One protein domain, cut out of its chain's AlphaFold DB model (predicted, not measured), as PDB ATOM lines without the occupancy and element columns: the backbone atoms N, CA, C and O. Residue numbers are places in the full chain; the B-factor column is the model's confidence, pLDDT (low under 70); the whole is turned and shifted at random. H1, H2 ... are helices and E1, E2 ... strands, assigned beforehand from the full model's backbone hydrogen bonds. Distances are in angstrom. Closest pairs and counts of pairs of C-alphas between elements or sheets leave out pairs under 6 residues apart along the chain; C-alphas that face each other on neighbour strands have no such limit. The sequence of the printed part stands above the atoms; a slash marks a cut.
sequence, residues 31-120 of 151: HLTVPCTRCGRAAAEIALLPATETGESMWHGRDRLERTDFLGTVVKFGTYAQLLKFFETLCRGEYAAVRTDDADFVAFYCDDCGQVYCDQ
ATOM      1  N   HIS A  31      70.242 -66.210 -13.865       98.12
ATOM      2  CA  HIS A  31      71.249 -65.835 -12.879       98.12
ATOM      3  C   HIS A  31      71.415 -66.928 -11.821       98.12
ATOM      4  O   HIS A  31      70.439 -67.582 -11.447       98.12
ATOM      5  N   LEU A  32      72.646 -67.115 -11.359       98.31
ATOM      6  CA  LEU A  32      73.031 -68.047 -10.307       98.31
ATOM      7  C   LEU A  32      74.097 -67.392  -9.425       98.31
ATOM      8  O   LEU A  32      75.195 -67.113  -9.900       98.31
ATOM      9  N   THR A  33      73.792 -67.234  -8.141       98.56
ATOM     10  CA  THR A  33      74.780 -66.880  -7.118       98.56
ATOM     11  C   THR A  33      75.333 -68.156  -6.501       98.56
ATOM     12  O   THR A  33      74.574 -68.964  -5.959       98.56
ATOM     13  N   VAL A  34      76.650 -68.340  -6.551       98.50
ATOM     14  CA  VAL A  34      77.327 -69.471  -5.911       98.50
ATOM     15  C   VAL A  34      77.922 -69.006  -4.581       98.50
ATOM     16  O   VAL A  34      78.827 -68.172  -4.593       98.50
ATOM     17  N   PRO A  35      77.458 -69.505  -3.423       98.44
ATOM     18  CA  PRO A  35      77.978 -69.070  -2.133       98.44
ATOM     19  C   PRO A  35      79.321 -69.732  -1.796       98.44
ATOM     20  O   PRO A  35      79.554 -70.912  -2.045       98.44
ATOM     21  N   CYS A  36      80.196 -68.972  -1.147       98.69
ATOM     22  CA  CYS A  36      81.430 -69.449  -0.546       98.69
ATOM     23  C   CYS A  36      81.116 -70.362   0.640       98.69
ATOM     24  O   CYS A  36      80.483 -69.944   1.612       98.69
ATOM     25  N   THR A  37      81.669 -71.571   0.615       98.50
ATOM     26  CA  THR A  37      81.476 -72.590   1.658       98.50
ATOM     27  C   THR A  37      81.988 -72.128   3.024       98.50
ATOM     28  O   THR A  37      81.458 -72.510   4.062       98.50
ATOM     29  N   ARG A  38      83.026 -71.281   3.042       98.31
ATOM     30  CA  ARG A  38      83.666 -70.821   4.283       98.31
ATOM     31  C   ARG A  38      82.952 -69.640   4.936       98.31
ATOM     32  O   ARG A  38      82.836 -69.612   6.155       98.31
ATOM     33  N   CYS A  39      82.567 -68.632   4.156       98.44
ATOM     34  CA  CYS A  39      82.106 -67.345   4.696       98.44
ATOM     35  C   CYS A  39      80.701 -66.929   4.241       98.44
ATOM     36  O   CYS A  39      80.212 -65.897   4.691       98.44
ATOM     37  N   GLY A  40      80.063 -67.688   3.343       98.19
ATOM     38  CA  GLY A  40      78.712 -67.426   2.843       98.19
ATOM     39  C   GLY A  40      78.579 -66.263   1.851       98.19
ATOM     40  O   GLY A  40      77.498 -66.077   1.301       98.19
ATOM     41  N   ARG A  41      79.642 -65.486   1.593       98.06
ATOM     42  CA  ARG A  41      79.652 -64.457   0.533       98.06
ATOM     43  C   ARG A  41      79.537 -65.095  -0.849       98.06
ATOM     44  O   ARG A  41      79.858 -66.271  -0.987       98.06
ATOM     45  N   ALA A  42      79.160 -64.327  -1.868       98.19
ATOM     46  CA  ALA A  42      79.238 -64.795  -3.248       98.19
ATOM     47  C   ALA A  42      80.688 -65.186  -3.583       98.19
ATOM     48  O   ALA A  42      81.622 -64.414  -3.369       98.19
ATOM     49  N   ALA A  43      80.877 -66.427  -4.017       98.31
ATOM     50  CA  ALA A  43      82.114 -66.900  -4.614       98.31
ATOM     51  C   ALA A  43      82.139 -66.643  -6.118       98.31
ATOM     52  O   ALA A  43      83.207 -66.408  -6.661       98.31
ATOM     53  N   ALA A  44      80.969 -66.675  -6.754       98.31
ATOM     54  CA  ALA A  44      80.773 -66.262  -8.129       98.31
ATOM     55  C   ALA A  44      79.320 -65.840  -8.347       98.31
ATOM     56  O   ALA A  44      78.400 -66.444  -7.787       98.31
ATOM     57  N   GLU A  45      79.130 -64.860  -9.220       98.38
ATOM     58  CA  GLU A  45      77.832 -64.515  -9.794       98.38
ATOM     59  C   GLU A  45      77.858 -64.903 -11.267       98.38
ATOM     60  O   GLU A  45      78.751 -64.497 -12.009       98.38
ATOM     61  N   ILE A  46      76.912 -65.739 -11.688       98.50
ATOM     62  CA  ILE A  46      76.890 -66.322 -13.028       98.50
ATOM     63  C   ILE A  46      75.613 -65.898 -13.743       98.50
ATOM     64  O   ILE A  46      74.512 -66.096 -13.227       98.50
ATOM     65  N   ALA A  47      75.747 -65.358 -14.952       98.19
ATOM     66  CA  ALA A  47      74.632 -64.894 -15.766       98.19
ATOM     67  C   ALA A  47      74.648 -65.523 -17.164       98.19
ATOM     68  O   ALA A  47      75.606 -65.366 -17.915       98.19
ATOM     69  N   LEU A  48      73.561 -66.198 -17.546       98.00
ATOM     70  CA  LEU A  48      73.302 -66.592 -18.931       98.00
ATOM     71  C   LEU A  48      72.499 -65.485 -19.603       98.00
ATOM     72  O   LEU A  48      71.369 -65.212 -19.202       98.00
ATOM     73  N   LEU A  49      73.065 -64.876 -20.638       95.56
ATOM     74  CA  LEU A  49      72.507 -63.717 -21.316       95.56
ATOM     75  C   LEU A  49      72.309 -64.038 -22.804       95.56
ATOM     76  O   LEU A  49      73.284 -64.336 -23.503       95.56
ATOM     77  N   PRO A  50      71.068 -63.993 -23.320       94.62
ATOM     78  CA  PRO A  50      70.837 -64.161 -24.745       94.62
ATOM     79  C   PRO A  50      71.435 -63.001 -25.546       94.62
ATOM     80  O   PRO A  50      71.602 -61.886 -25.040       94.62
ATOM     81  N   ALA A  51      71.738 -63.266 -26.815       91.50
ATOM     82  CA  ALA A  51      72.158 -62.242 -27.758       91.50
ATOM     83  C   ALA A  51      71.125 -61.110 -27.805       91.50
ATOM     84  O   ALA A  51      69.933 -61.353 -28.001       91.50
ATOM     85  N   THR A  52      71.585 -59.868 -27.674       84.62
ATOM     86  CA  THR A  52      70.766 -58.701 -27.998       84.62
ATOM     87  C   THR A  52      70.931 -58.376 -29.480       84.62
ATOM     88  O   THR A  52      72.054 -58.334 -29.992       84.62
ATOM     89  N   GLU A  53      69.810 -58.164 -30.177       68.81
ATOM     90  CA  GLU A  53      69.790 -57.846 -31.615       68.81
ATOM     91  C   GLU A  53      70.372 -56.457 -31.918       68.81
ATOM     92  O   GLU A  53      70.803 -56.192 -33.036       68.81
ATOM     93  N   THR A  54      70.424 -55.575 -30.916       65.75
ATOM     94  CA  THR A  54      70.845 -54.180 -31.067       65.75
ATOM     95  C   THR A  54      71.816 -53.752 -29.971       65.75
ATOM     96  O   THR A  54      71.534 -53.919 -28.781       65.75
ATOM     97  N   GLY A  55      72.919 -53.128 -30.382       64.44
ATOM     98  CA  GLY A  55      73.749 -52.244 -29.563       64.44
ATOM     99  C   GLY A  55      75.149 -52.028 -30.155       64.44
ATOM    100  O   GLY A  55      75.441 -52.490 -31.258       64.44
ATOM    101  N   GLU A  56      76.015 -51.343 -29.402       65.62
ATOM    102  CA  GLU A  56      77.362 -50.919 -29.826       65.62
ATOM    103  C   GLU A  56      78.538 -51.707 -29.202       65.62
ATOM    104  O   GLU A  56      79.692 -51.506 -29.566       65.62
ATOM    105  N   SER A  57      78.284 -52.622 -28.268       71.75
ATOM    106  CA  SER A  57      79.301 -53.513 -27.697       71.75
ATOM    107  C   SER A  57      79.885 -54.499 -28.722       71.75
ATOM    108  O   SER A  57      79.198 -55.072 -29.564       71.75
ATOM    109  N   MET A  58      81.165 -54.832 -28.586       69.75
ATOM    110  CA  MET A  58      81.813 -55.880 -29.396       69.75
ATOM    111  C   MET A  58      81.220 -57.301 -29.203       69.75
ATOM    112  O   MET A  58      81.658 -58.276 -29.824       69.75
ATOM    113  N   TRP A  59      80.213 -57.433 -28.337       71.19
ATOM    114  CA  TRP A  59      79.572 -58.682 -27.941       71.19
ATOM    115  C   TRP A  59      78.177 -58.877 -28.558       71.19
ATOM    116  O   TRP A  59      77.528 -59.883 -28.272       71.19
ATOM    117  N   HIS A  60      77.705 -57.955 -29.409       71.94
ATOM    118  CA  HIS A  60      76.392 -58.081 -30.053       71.94
ATOM    119  C   HIS A  60      76.255 -59.330 -30.920       71.94
ATOM    120  O   HIS A  60      77.224 -59.852 -31.473       71.94
ATOM    121  N   GLY A  61      75.019 -59.823 -31.011       81.38
ATOM    122  CA  GLY A  61      74.679 -60.990 -31.821       81.38
ATOM    123  C   GLY A  61      75.138 -62.340 -31.259       81.38
ATOM    124  O   GLY A  61      74.949 -63.351 -31.931       81.38
ATOM    125  N   ARG A  62      75.714 -62.396 -30.047       89.12
ATOM    126  CA  ARG A  62      76.161 -63.651 -29.421       89.12
ATOM    127  C   ARG A  62      75.511 -63.873 -28.059       89.12
ATOM    128  O   ARG A  62      75.485 -62.973 -27.222       89.12
ATOM    129  N   ASP A  63      74.990 -65.083 -27.852       95.00
ATOM    130  CA  ASP A  63      74.605 -65.536 -26.518       95.00
ATOM    131  C   ASP A  63      75.887 -65.712 -25.691       95.00
ATOM    132  O   ASP A  63      76.938 -66.087 -26.229       95.00
ATOM    133  N   ARG A  64      75.813 -65.423 -24.394       95.81
ATOM    134  CA  ARG A  64      76.984 -65.472 -23.521       95.81
ATOM    135  C   ARG A  64      76.652 -65.929 -22.116       95.81
ATOM    136  O   ARG A  64      75.543 -65.726 -21.628       95.81
ATOM    137  N   LEU A  65      77.640 -66.540 -21.490       97.69
ATOM    138  CA  LEU A  65      77.636 -66.901 -20.090       97.69
ATOM    139  C   LEU A  65      78.749 -66.105 -19.411       97.69
ATOM    140  O   LEU A  65      79.906 -66.203 -19.810       97.69
ATOM    141  N   GLU A  66      78.392 -65.293 -18.431       97.44
ATOM    142  CA  GLU A  66      79.314 -64.429 -17.697       97.44
ATOM    143  C   GLU A  66      79.478 -64.960 -16.279       97.44
ATOM    144  O   GLU A  66      78.497 -65.378 -15.667       97.44
ATOM    145  N   ARG A  67      80.704 -64.929 -15.761       97.69
ATOM    146  CA  ARG A  67      81.013 -65.140 -14.347       97.69
ATOM    147  C   ARG A  67      81.748 -63.918 -13.819       97.69
ATOM    148  O   ARG A  67      82.743 -63.516 -14.418       97.69
ATOM    149  N   THR A  68      81.275 -63.358 -12.712       97.12
ATOM    150  CA  THR A  68      81.901 -62.234 -11.999       97.12
ATOM    151  C   THR A  68      82.273 -62.627 -10.563       97.12
ATOM    152  O   THR A  68      82.115 -63.782 -10.163       97.12
ATOM    153  N   ASP A  69      82.796 -61.662  -9.802       91.12
ATOM    154  CA  ASP A  69      83.213 -61.721  -8.388       91.12
ATOM    155  C   ASP A  69      84.482 -62.530  -8.084       91.12
ATOM    156  O   ASP A  69      85.223 -62.170  -7.171       91.12
ATOM    157  N   PHE A  70      84.802 -63.562  -8.866       95.06
ATOM    158  CA  PHE A  70      86.045 -64.317  -8.702       95.06
ATOM    159  C   PHE A  70      87.130 -63.853  -9.674       95.06
ATOM    160  O   PHE A  70      87.040 -64.160 -10.860       95.06
ATOM    161  N   LEU A  71      88.154 -63.152  -9.172       94.06
ATOM    162  CA  LEU A  71      89.338 -62.710  -9.937       94.06
ATOM    163  C   LEU A  71      89.024 -61.955 -11.242       94.06
ATOM    164  O   LEU A  71      89.801 -61.960 -12.185       94.06
ATOM    165  N   GLY A  72      87.888 -61.259 -11.286       93.94
ATOM    166  CA  GLY A  72      87.451 -60.506 -12.459       93.94
ATOM    167  C   GLY A  72      86.287 -61.164 -13.190       93.94
ATOM    168  O   GLY A  72      85.516 -61.933 -12.617       93.94
ATOM    169  N   THR A  73      86.098 -60.765 -14.449       96.12
ATOM    170  CA  THR A  73      84.983 -61.227 -15.284       96.12
ATOM    171  C   THR A  73      85.491 -62.172 -16.356       96.12
ATOM    172  O   THR A  73      86.375 -61.798 -17.121       96.12
ATOM    173  N   VAL A  74      84.869 -63.343 -16.472       96.25
ATOM    174  CA  VAL A  74      85.108 -64.268 -17.584       96.25
ATOM    175  C   VAL A  74      83.823 -64.486 -18.359       96.25
ATOM    176  O   VAL A  74      82.750 -64.688 -17.788       96.25
ATOM    177  N   VAL A  75      83.939 -64.411 -19.684       96.00
ATOM    178  CA  VAL A  75      82.811 -64.472 -20.611       96.00
ATOM    179  C   VAL A  75      83.014 -65.623 -21.580       96.00
ATOM    180  O   VAL A  75      83.962 -65.638 -22.361       96.00
ATOM    181  N   LYS A  76      82.073 -66.566 -21.575       95.25
ATOM    182  CA  LYS A  76      82.013 -67.670 -22.531       95.25
ATOM    183  C   LYS A  76      80.956 -67.378 -23.587       95.25
ATOM    184  O   LYS A  76      79.813 -67.063 -23.262       95.25
ATOM    185  N   PHE A  77      81.319 -67.526 -24.857       94.50
ATOM    186  CA  PHE A  77      80.392 -67.397 -25.983       94.50
ATOM    187  C   PHE A  77      80.012 -68.768 -26.534       94.50
ATOM    188  O   PHE A  77      80.816 -69.697 -26.541       94.50
ATOM    189  N   GLY A  78      78.787 -68.888 -27.034       93.94
ATOM    190  CA  GLY A  78      78.294 -70.124 -27.629       93.94
ATOM    191  C   GLY A  78      76.857 -69.985 -28.105       93.94
ATOM    192  O   GLY A  78      76.272 -68.905 -28.041       93.94
ATOM    193  N   THR A  79      76.268 -71.079 -28.583       94.31
ATOM    194  CA  THR A  79      74.816 -71.094 -28.803       94.31
ATOM    195  C   THR A  79      74.094 -71.108 -27.457       94.31
ATOM    196  O   THR A  79      74.554 -71.755 -26.514       94.31
ATOM    197  N   TYR A  80      72.926 -70.463 -27.369       94.69
ATOM    198  CA  TYR A  80      72.116 -70.481 -26.145       94.69
ATOM    199  C   TYR A  80      71.896 -71.895 -25.589       94.69
ATOM    200  O   TYR A  80      72.001 -72.087 -24.389       94.69
ATOM    201  N   ALA A  81      71.649 -72.899 -26.440       95.25
ATOM    202  CA  ALA A  81      71.437 -74.279 -25.995       95.25
ATOM    203  C   ALA A  81      72.685 -74.900 -25.337       95.25
ATOM    204  O   ALA A  81      72.573 -75.570 -24.311       95.25
ATOM    205  N   GLN A  82      73.877 -74.658 -25.895       95.44
ATOM    206  CA  GLN A  82      75.138 -75.116 -25.297       95.44
ATOM    207  C   GLN A  82      75.394 -74.423 -23.955       95.44
ATOM    208  O   GLN A  82      75.714 -75.086 -22.971       95.44
ATOM    209  N   LEU A  83      75.213 -73.101 -23.912       97.12
ATOM    210  CA  LEU A  83      75.423 -72.315 -22.698       97.12
ATOM    211  C   LEU A  83      74.376 -72.624 -21.621       97.12
ATOM    212  O   LEU A  83      74.711 -72.645 -20.443       97.12
ATOM    213  N   LEU A  84      73.133 -72.919 -22.010       97.19
ATOM    214  CA  LEU A  84      72.077 -73.345 -21.096       97.19
ATOM    215  C   LEU A  84      72.428 -74.680 -20.443       97.19
ATOM    216  O   LEU A  84      72.354 -74.780 -19.225       97.19
ATOM    217  N   LYS A  85      72.886 -75.672 -21.219       96.88
ATOM    218  CA  LYS A  85      73.347 -76.951 -20.662       96.88
ATOM    219  C   LYS A  85      74.472 -76.737 -19.642       96.88
ATOM    220  O   LYS A  85      74.453 -77.337 -18.573       96.88
ATOM    221  N   PHE A  86      75.427 -75.866 -19.964       97.69
ATOM    222  CA  PHE A  86      76.537 -75.518 -19.076       97.69
ATOM    223  C   PHE A  86      76.047 -74.824 -17.791       97.69
ATOM    224  O   PHE A  86      76.415 -75.223 -16.687       97.69
ATOM    225  N   PHE A  87      75.151 -73.840 -17.918       98.31
ATOM    226  CA  PHE A  87      74.509 -73.151 -16.795       98.31
ATOM    227  C   PHE A  87      73.723 -74.116 -15.893       98.31
ATOM    228  O   PHE A  87      73.820 -74.044 -14.674       98.31
ATOM    229  N   GLU A  88      72.983 -75.062 -16.468       98.19
ATOM    230  CA  GLU A  88      72.224 -76.054 -15.699       98.19
ATOM    231  C   GLU A  88      73.133 -77.002 -14.908       98.19
ATOM    232  O   GLU A  88      72.787 -77.379 -13.790       98.19
ATOM    233  N   THR A  89      74.303 -77.361 -15.444       98.19
ATOM    234  CA  THR A  89      75.335 -78.116 -14.710       98.19
ATOM    235  C   THR A  89      75.857 -77.327 -13.507       98.19
ATOM    236  O   THR A  89      75.952 -77.874 -12.407       98.19
ATOM    237  N   LEU A  90      76.083 -76.018 -13.666       98.19
ATOM    238  CA  LEU A  90      76.454 -75.128 -12.559       98.19
ATOM    239  C   LEU A  90      75.348 -75.029 -11.496       98.19
ATOM    240  O   LEU A  90      75.644 -75.088 -10.304       98.19
ATOM    241  N   CYS A  91      74.074 -74.946 -11.898       98.25
ATOM    242  CA  CYS A  91      72.940 -74.929 -10.965       98.25
ATOM    243  C   CYS A  91      72.816 -76.214 -10.134       98.25
ATOM    244  O   CYS A  91      72.298 -76.163  -9.020       98.25
ATOM    245  N   ARG A  92      73.272 -77.359 -10.656       98.38
ATOM    246  CA  ARG A  92      73.308 -78.634  -9.919       98.38
ATOM    247  C   ARG A  92      74.524 -78.767  -8.994       98.38
ATOM    248  O   ARG A  92      74.621 -79.756  -8.277       98.38
ATOM    249  N   GLY A  93      75.434 -77.789  -8.992       97.75
ATOM    250  CA  GLY A  93      76.667 -77.834  -8.204       97.75
ATOM    251  C   GLY A  93      77.709 -78.821  -8.743       97.75
ATOM    252  O   GLY A  93      78.620 -79.211  -8.018       97.75
ATOM    253  N   GLU A  94      77.596 -79.237 -10.007       98.31
ATOM    254  CA  GLU A  94      78.489 -80.212 -10.651       98.31
ATOM    255  C   GLU A  94      79.800 -79.546 -11.128       98.31
ATOM    256  O   GLU A  94      80.220 -79.699 -12.274       98.31
ATOM    257  N   TYR A  95      80.460 -78.777 -10.254       98.19
ATOM    258  CA  TYR A  95      81.616 -77.937 -10.607       98.19
ATOM    259  C   TYR A  95      82.817 -78.733 -11.126       98.19
ATOM    260  O   TYR A  95      83.495 -78.269 -12.036       98.19
ATOM    261  N   ALA A  96      83.044 -79.948 -10.619       97.94
ATOM    262  CA  ALA A  96      84.092 -80.841 -11.118       97.94
ATOM    263  C   ALA A  96      83.908 -81.184 -12.611       97.94
ATOM    264  O   ALA A  96      84.864 -81.188 -13.385       97.94
ATOM    265  N   ALA A  97      82.659 -81.425 -13.033       97.38
ATOM    266  CA  ALA A  97      82.349 -81.705 -14.431       97.38
ATOM    267  C   ALA A  97      82.592 -80.465 -15.299       97.38
ATOM    268  O   ALA A  97      83.197 -80.564 -16.360       97.38
ATOM    269  N   VAL A  98      82.189 -79.290 -14.805       97.12
ATOM    270  CA  VAL A  98      82.416 -78.013 -15.495       97.12
ATOM    271  C   VAL A  98      83.905 -77.697 -15.627       97.12
ATOM    272  O   VAL A  98      84.340 -77.272 -16.691       97.12
ATOM    273  N   ARG A  99      84.700 -77.959 -14.583       96.69
ATOM    274  CA  ARG A  99      86.151 -77.733 -14.577       96.69
ATOM    275  C   ARG A  99      86.872 -78.530 -15.658       96.69
ATOM    276  O   ARG A  99      87.851 -78.045 -16.209       96.69
ATOM    277  N   THR A 100      86.385 -79.733 -15.965       96.00
ATOM    278  CA  THR A 100      86.950 -80.561 -17.044       96.00
ATOM    279  C   THR A 100      86.781 -79.897 -18.416       96.00
ATOM    280  O   THR A 100      87.630 -80.074 -19.285       96.00
ATOM    281  N   ASP A 101      85.706 -79.128 -18.603       94.75
ATOM    282  CA  ASP A 101      85.419 -78.421 -19.854       94.75
ATOM    283  C   ASP A 101      86.067 -77.024 -19.908       94.75
ATOM    284  O   ASP A 101      86.418 -76.552 -20.990       94.75
ATOM    285  N   ASP A 102      86.147 -76.329 -18.768       96.38
ATOM    286  CA  ASP A 102      86.605 -74.941 -18.660       96.38
ATOM    287  C   ASP A 102      87.059 -74.639 -17.218       96.38
ATOM    288  O   ASP A 102      86.242 -74.345 -16.337       96.38
ATOM    289  N   ALA A 103      88.362 -74.778 -16.958       96.06
ATOM    290  CA  ALA A 103      88.920 -74.663 -15.614       96.06
ATOM    291  C   ALA A 103      88.850 -73.234 -15.066       96.06
ATOM    292  O   ALA A 103      88.529 -73.062 -13.883       96.06
ATOM    293  N   ASP A 104      89.067 -72.232 -15.918       95.44
ATOM    294  CA  ASP A 104      89.042 -70.827 -15.519       95.44
ATOM    295  C   ASP A 104      87.644 -70.412 -15.120       95.44
ATOM    296  O   ASP A 104      87.463 -69.794 -14.071       95.44
ATOM    297  N   PHE A 105      86.620 -70.783 -15.902       97.75
ATOM    298  CA  PHE A 105      85.238 -70.388 -15.624       97.75
ATOM    299  C   PHE A 105      84.784 -70.764 -14.206       97.75
ATOM    300  O   PHE A 105      83.987 -70.035 -13.609       97.75
ATOM    301  N   VAL A 106      85.331 -71.850 -13.650       97.81
ATOM    302  CA  VAL A 106      85.075 -72.327 -12.283       97.81
ATOM    303  C   VAL A 106      86.311 -72.290 -11.381       97.81
ATOM    304  O   VAL A 106      86.410 -73.079 -10.445       97.81
ATOM    305  N   ALA A 107      87.236 -71.354 -11.590       97.81
ATOM    306  CA  ALA A 107      88.446 -71.231 -10.770       97.81
ATOM    307  C   ALA A 107      88.178 -71.010  -9.261       97.81
ATOM    308  O   ALA A 107      89.034 -71.295  -8.426       97.81
ATOM    309  N   PHE A 108      86.964 -70.582  -8.889       98.31
ATOM    310  CA  PHE A 108      86.496 -70.491  -7.498       98.31
ATOM    311  C   PHE A 108      86.318 -71.854  -6.797       98.31
ATOM    312  O   PHE A 108      86.201 -71.905  -5.567       98.31
ATOM    313  N   TYR A 109      86.255 -72.950  -7.558       98.69
ATOM    314  CA  TYR A 109      86.129 -74.325  -7.080       98.69
ATOM    315  C   TYR A 109      87.513 -74.963  -6.896       98.69
ATOM    316  O   TYR A 109      88.349 -74.943  -7.799       98.69
ATOM    317  N   CYS A 110      87.746 -75.552  -5.722       98.62
ATOM    318  CA  CYS A 110      88.958 -76.311  -5.442       98.62
ATOM    319  C   CYS A 110      88.774 -77.782  -5.826       98.62
ATOM    320  O   CYS A 110      87.904 -78.451  -5.263       98.62
ATOM    321  N   ASP A 111      89.627 -78.281  -6.721       98.00
ATOM    322  CA  ASP A 111      89.513 -79.637  -7.270       98.00
ATOM    323  C   ASP A 111      89.741 -80.724  -6.212       98.00
ATOM    324  O   ASP A 111      88.972 -81.677  -6.115       98.00
ATOM    325  N   ASP A 112      90.721 -80.511  -5.331       98.25
ATOM    326  CA  ASP A 112      91.100 -81.490  -4.309       98.25
ATOM    327  C   ASP A 112      90.052 -81.659  -3.200       98.25
ATOM    328  O   ASP A 112      89.804 -82.770  -2.732       98.25
ATOM    329  N   CYS A 113      89.436 -80.563  -2.731       97.81
ATOM    330  CA  CYS A 113      88.464 -80.636  -1.627       97.81
ATOM    331  C   CYS A 113      87.000 -80.630  -2.072       97.81
ATOM    332  O   CYS A 113      86.114 -80.843  -1.240       97.81
ATOM    333  N   GLY A 114      86.729 -80.366  -3.351       98.12
ATOM    334  CA  GLY A 114      85.375 -80.328  -3.890       98.12
ATOM    335  C   GLY A 114      84.518 -79.165  -3.380       98.12
ATOM    336  O   GLY A 114      83.292 -79.257  -3.406       98.12
ATOM    337  N   GLN A 115      85.134 -78.094  -2.869       98.50
ATOM    338  CA  GLN A 115      84.432 -76.955  -2.267       98.50
ATOM    339  C   GLN A 115      84.658 -75.663  -3.047       98.50
ATOM    340  O   GLN A 115      85.700 -75.457  -3.668       98.50
ATOM    341  N   VAL A 116      83.684 -74.760  -2.944       98.56
ATOM    342  CA  VAL A 116      83.718 -73.429  -3.560       98.56
ATOM    343  C   VAL A 116      84.088 -72.359  -2.535       98.56
ATOM    344  O   VAL A 116      83.533 -72.334  -1.429       98.56
ATOM    345  N   TYR A 117      84.979 -71.441  -2.918       98.69
ATOM    346  CA  TYR A 117      85.408 -70.320  -2.085       98.69
ATOM    347  C   TYR A 117      85.472 -69.010  -2.872       98.69
ATOM    348  O   TYR A 117      85.863 -68.998  -4.033       98.69
ATOM    349  N   CYS A 118      85.125 -67.898  -2.219       98.50
ATOM    350  CA  CYS A 118      85.283 -66.569  -2.808       98.50
ATOM    351  C   CYS A 118      86.750 -66.139  -2.877       98.50
ATOM    352  O   CYS A 118      87.593 -66.650  -2.134       98.50
ATOM    353  N   ASP A 119      87.018 -65.146  -3.718       97.06
ATOM    354  CA  ASP A 119      88.313 -64.483  -3.902       97.06
ATOM    355  C   ASP A 119      88.984 -64.077  -2.573       97.06
ATOM    356  O   ASP A 119      90.182 -64.258  -2.401       97.06
ATOM    357  N   GLN A 120      88.206 -63.625  -1.583       97.81
ATOM    358  CA  GLN A 120      88.710 -63.230  -0.261       97.81
ATOM    359  C   GLN A 120      89.109 -64.416   0.632       97.81
ATOM    360  O   GLN A 120      89.820 -64.245   1.622       97.81
TER     361      GLN A 120
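This is residues 31 to 120 of the 151 residues of an uncharacterized protein of Chloroflexi bacterium RBG_16_63_12 (UniProt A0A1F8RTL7). A four-stranded sheet has H1 over one face, making two layers; the shorter H2 folds back beside the end of H1, off the sheet, and a long unnamed tail, residues 102 to 120, follows. You will find 90 residues, under half in named elements, of mixed class: E1 E2 E3 E4 H1 H2. The strands form a meander in that order, each the antiparallel neighbour of the one before. The whole is compact but elongated, with a radius of gyration of the C-alphas of 13.4 A and spans of 42 by 23 by 17 A.

Look first at the hairpin of E1, residues 31 to 35, and E2, residues 42 to 49: N 32 and O 46 are 2.8 A apart, within hydrogen-bond range. E3, residues 63 to 68, follows, with N 47 and O 66 at 2.8 A; then E4, residues 74 to 78, with N 65 and O 76 at 2.9 A. H1, residues 80 to 91, is on the sheet over E2 and E3, its height 8.4 A; its closest C-alphas to E3 are Tyr 80 and Asp 63, 5.5 A apart. With residues 86 to 90 alone it touches H2, residues 95 to 101, in a helical hairpin at a shallow tilt of 34 degrees, only just short of steep, opposite ways; the closest C-alphas, Thr 89 and Val 98, are 7.1 A apart. Every O i to N i+4 pair is within range in H1, 2 of 3 in H2.

Find C-alpha 31 at (71.249, -65.835, -12.879), where E1 begins. E2 runs 19.3 A, E3 16.6 A and H1 15.8 A; H2 ends at C-alpha 101, (85.419, -78.421, -19.854).

The C-alphas of Thr 54 and Cys 113 are the farthest apart, 43.3 A. The printed part has no cut; the E2 to E3 link is long, 13 residues, and there residues 53 to 56 and 58 have pLDDT under 70.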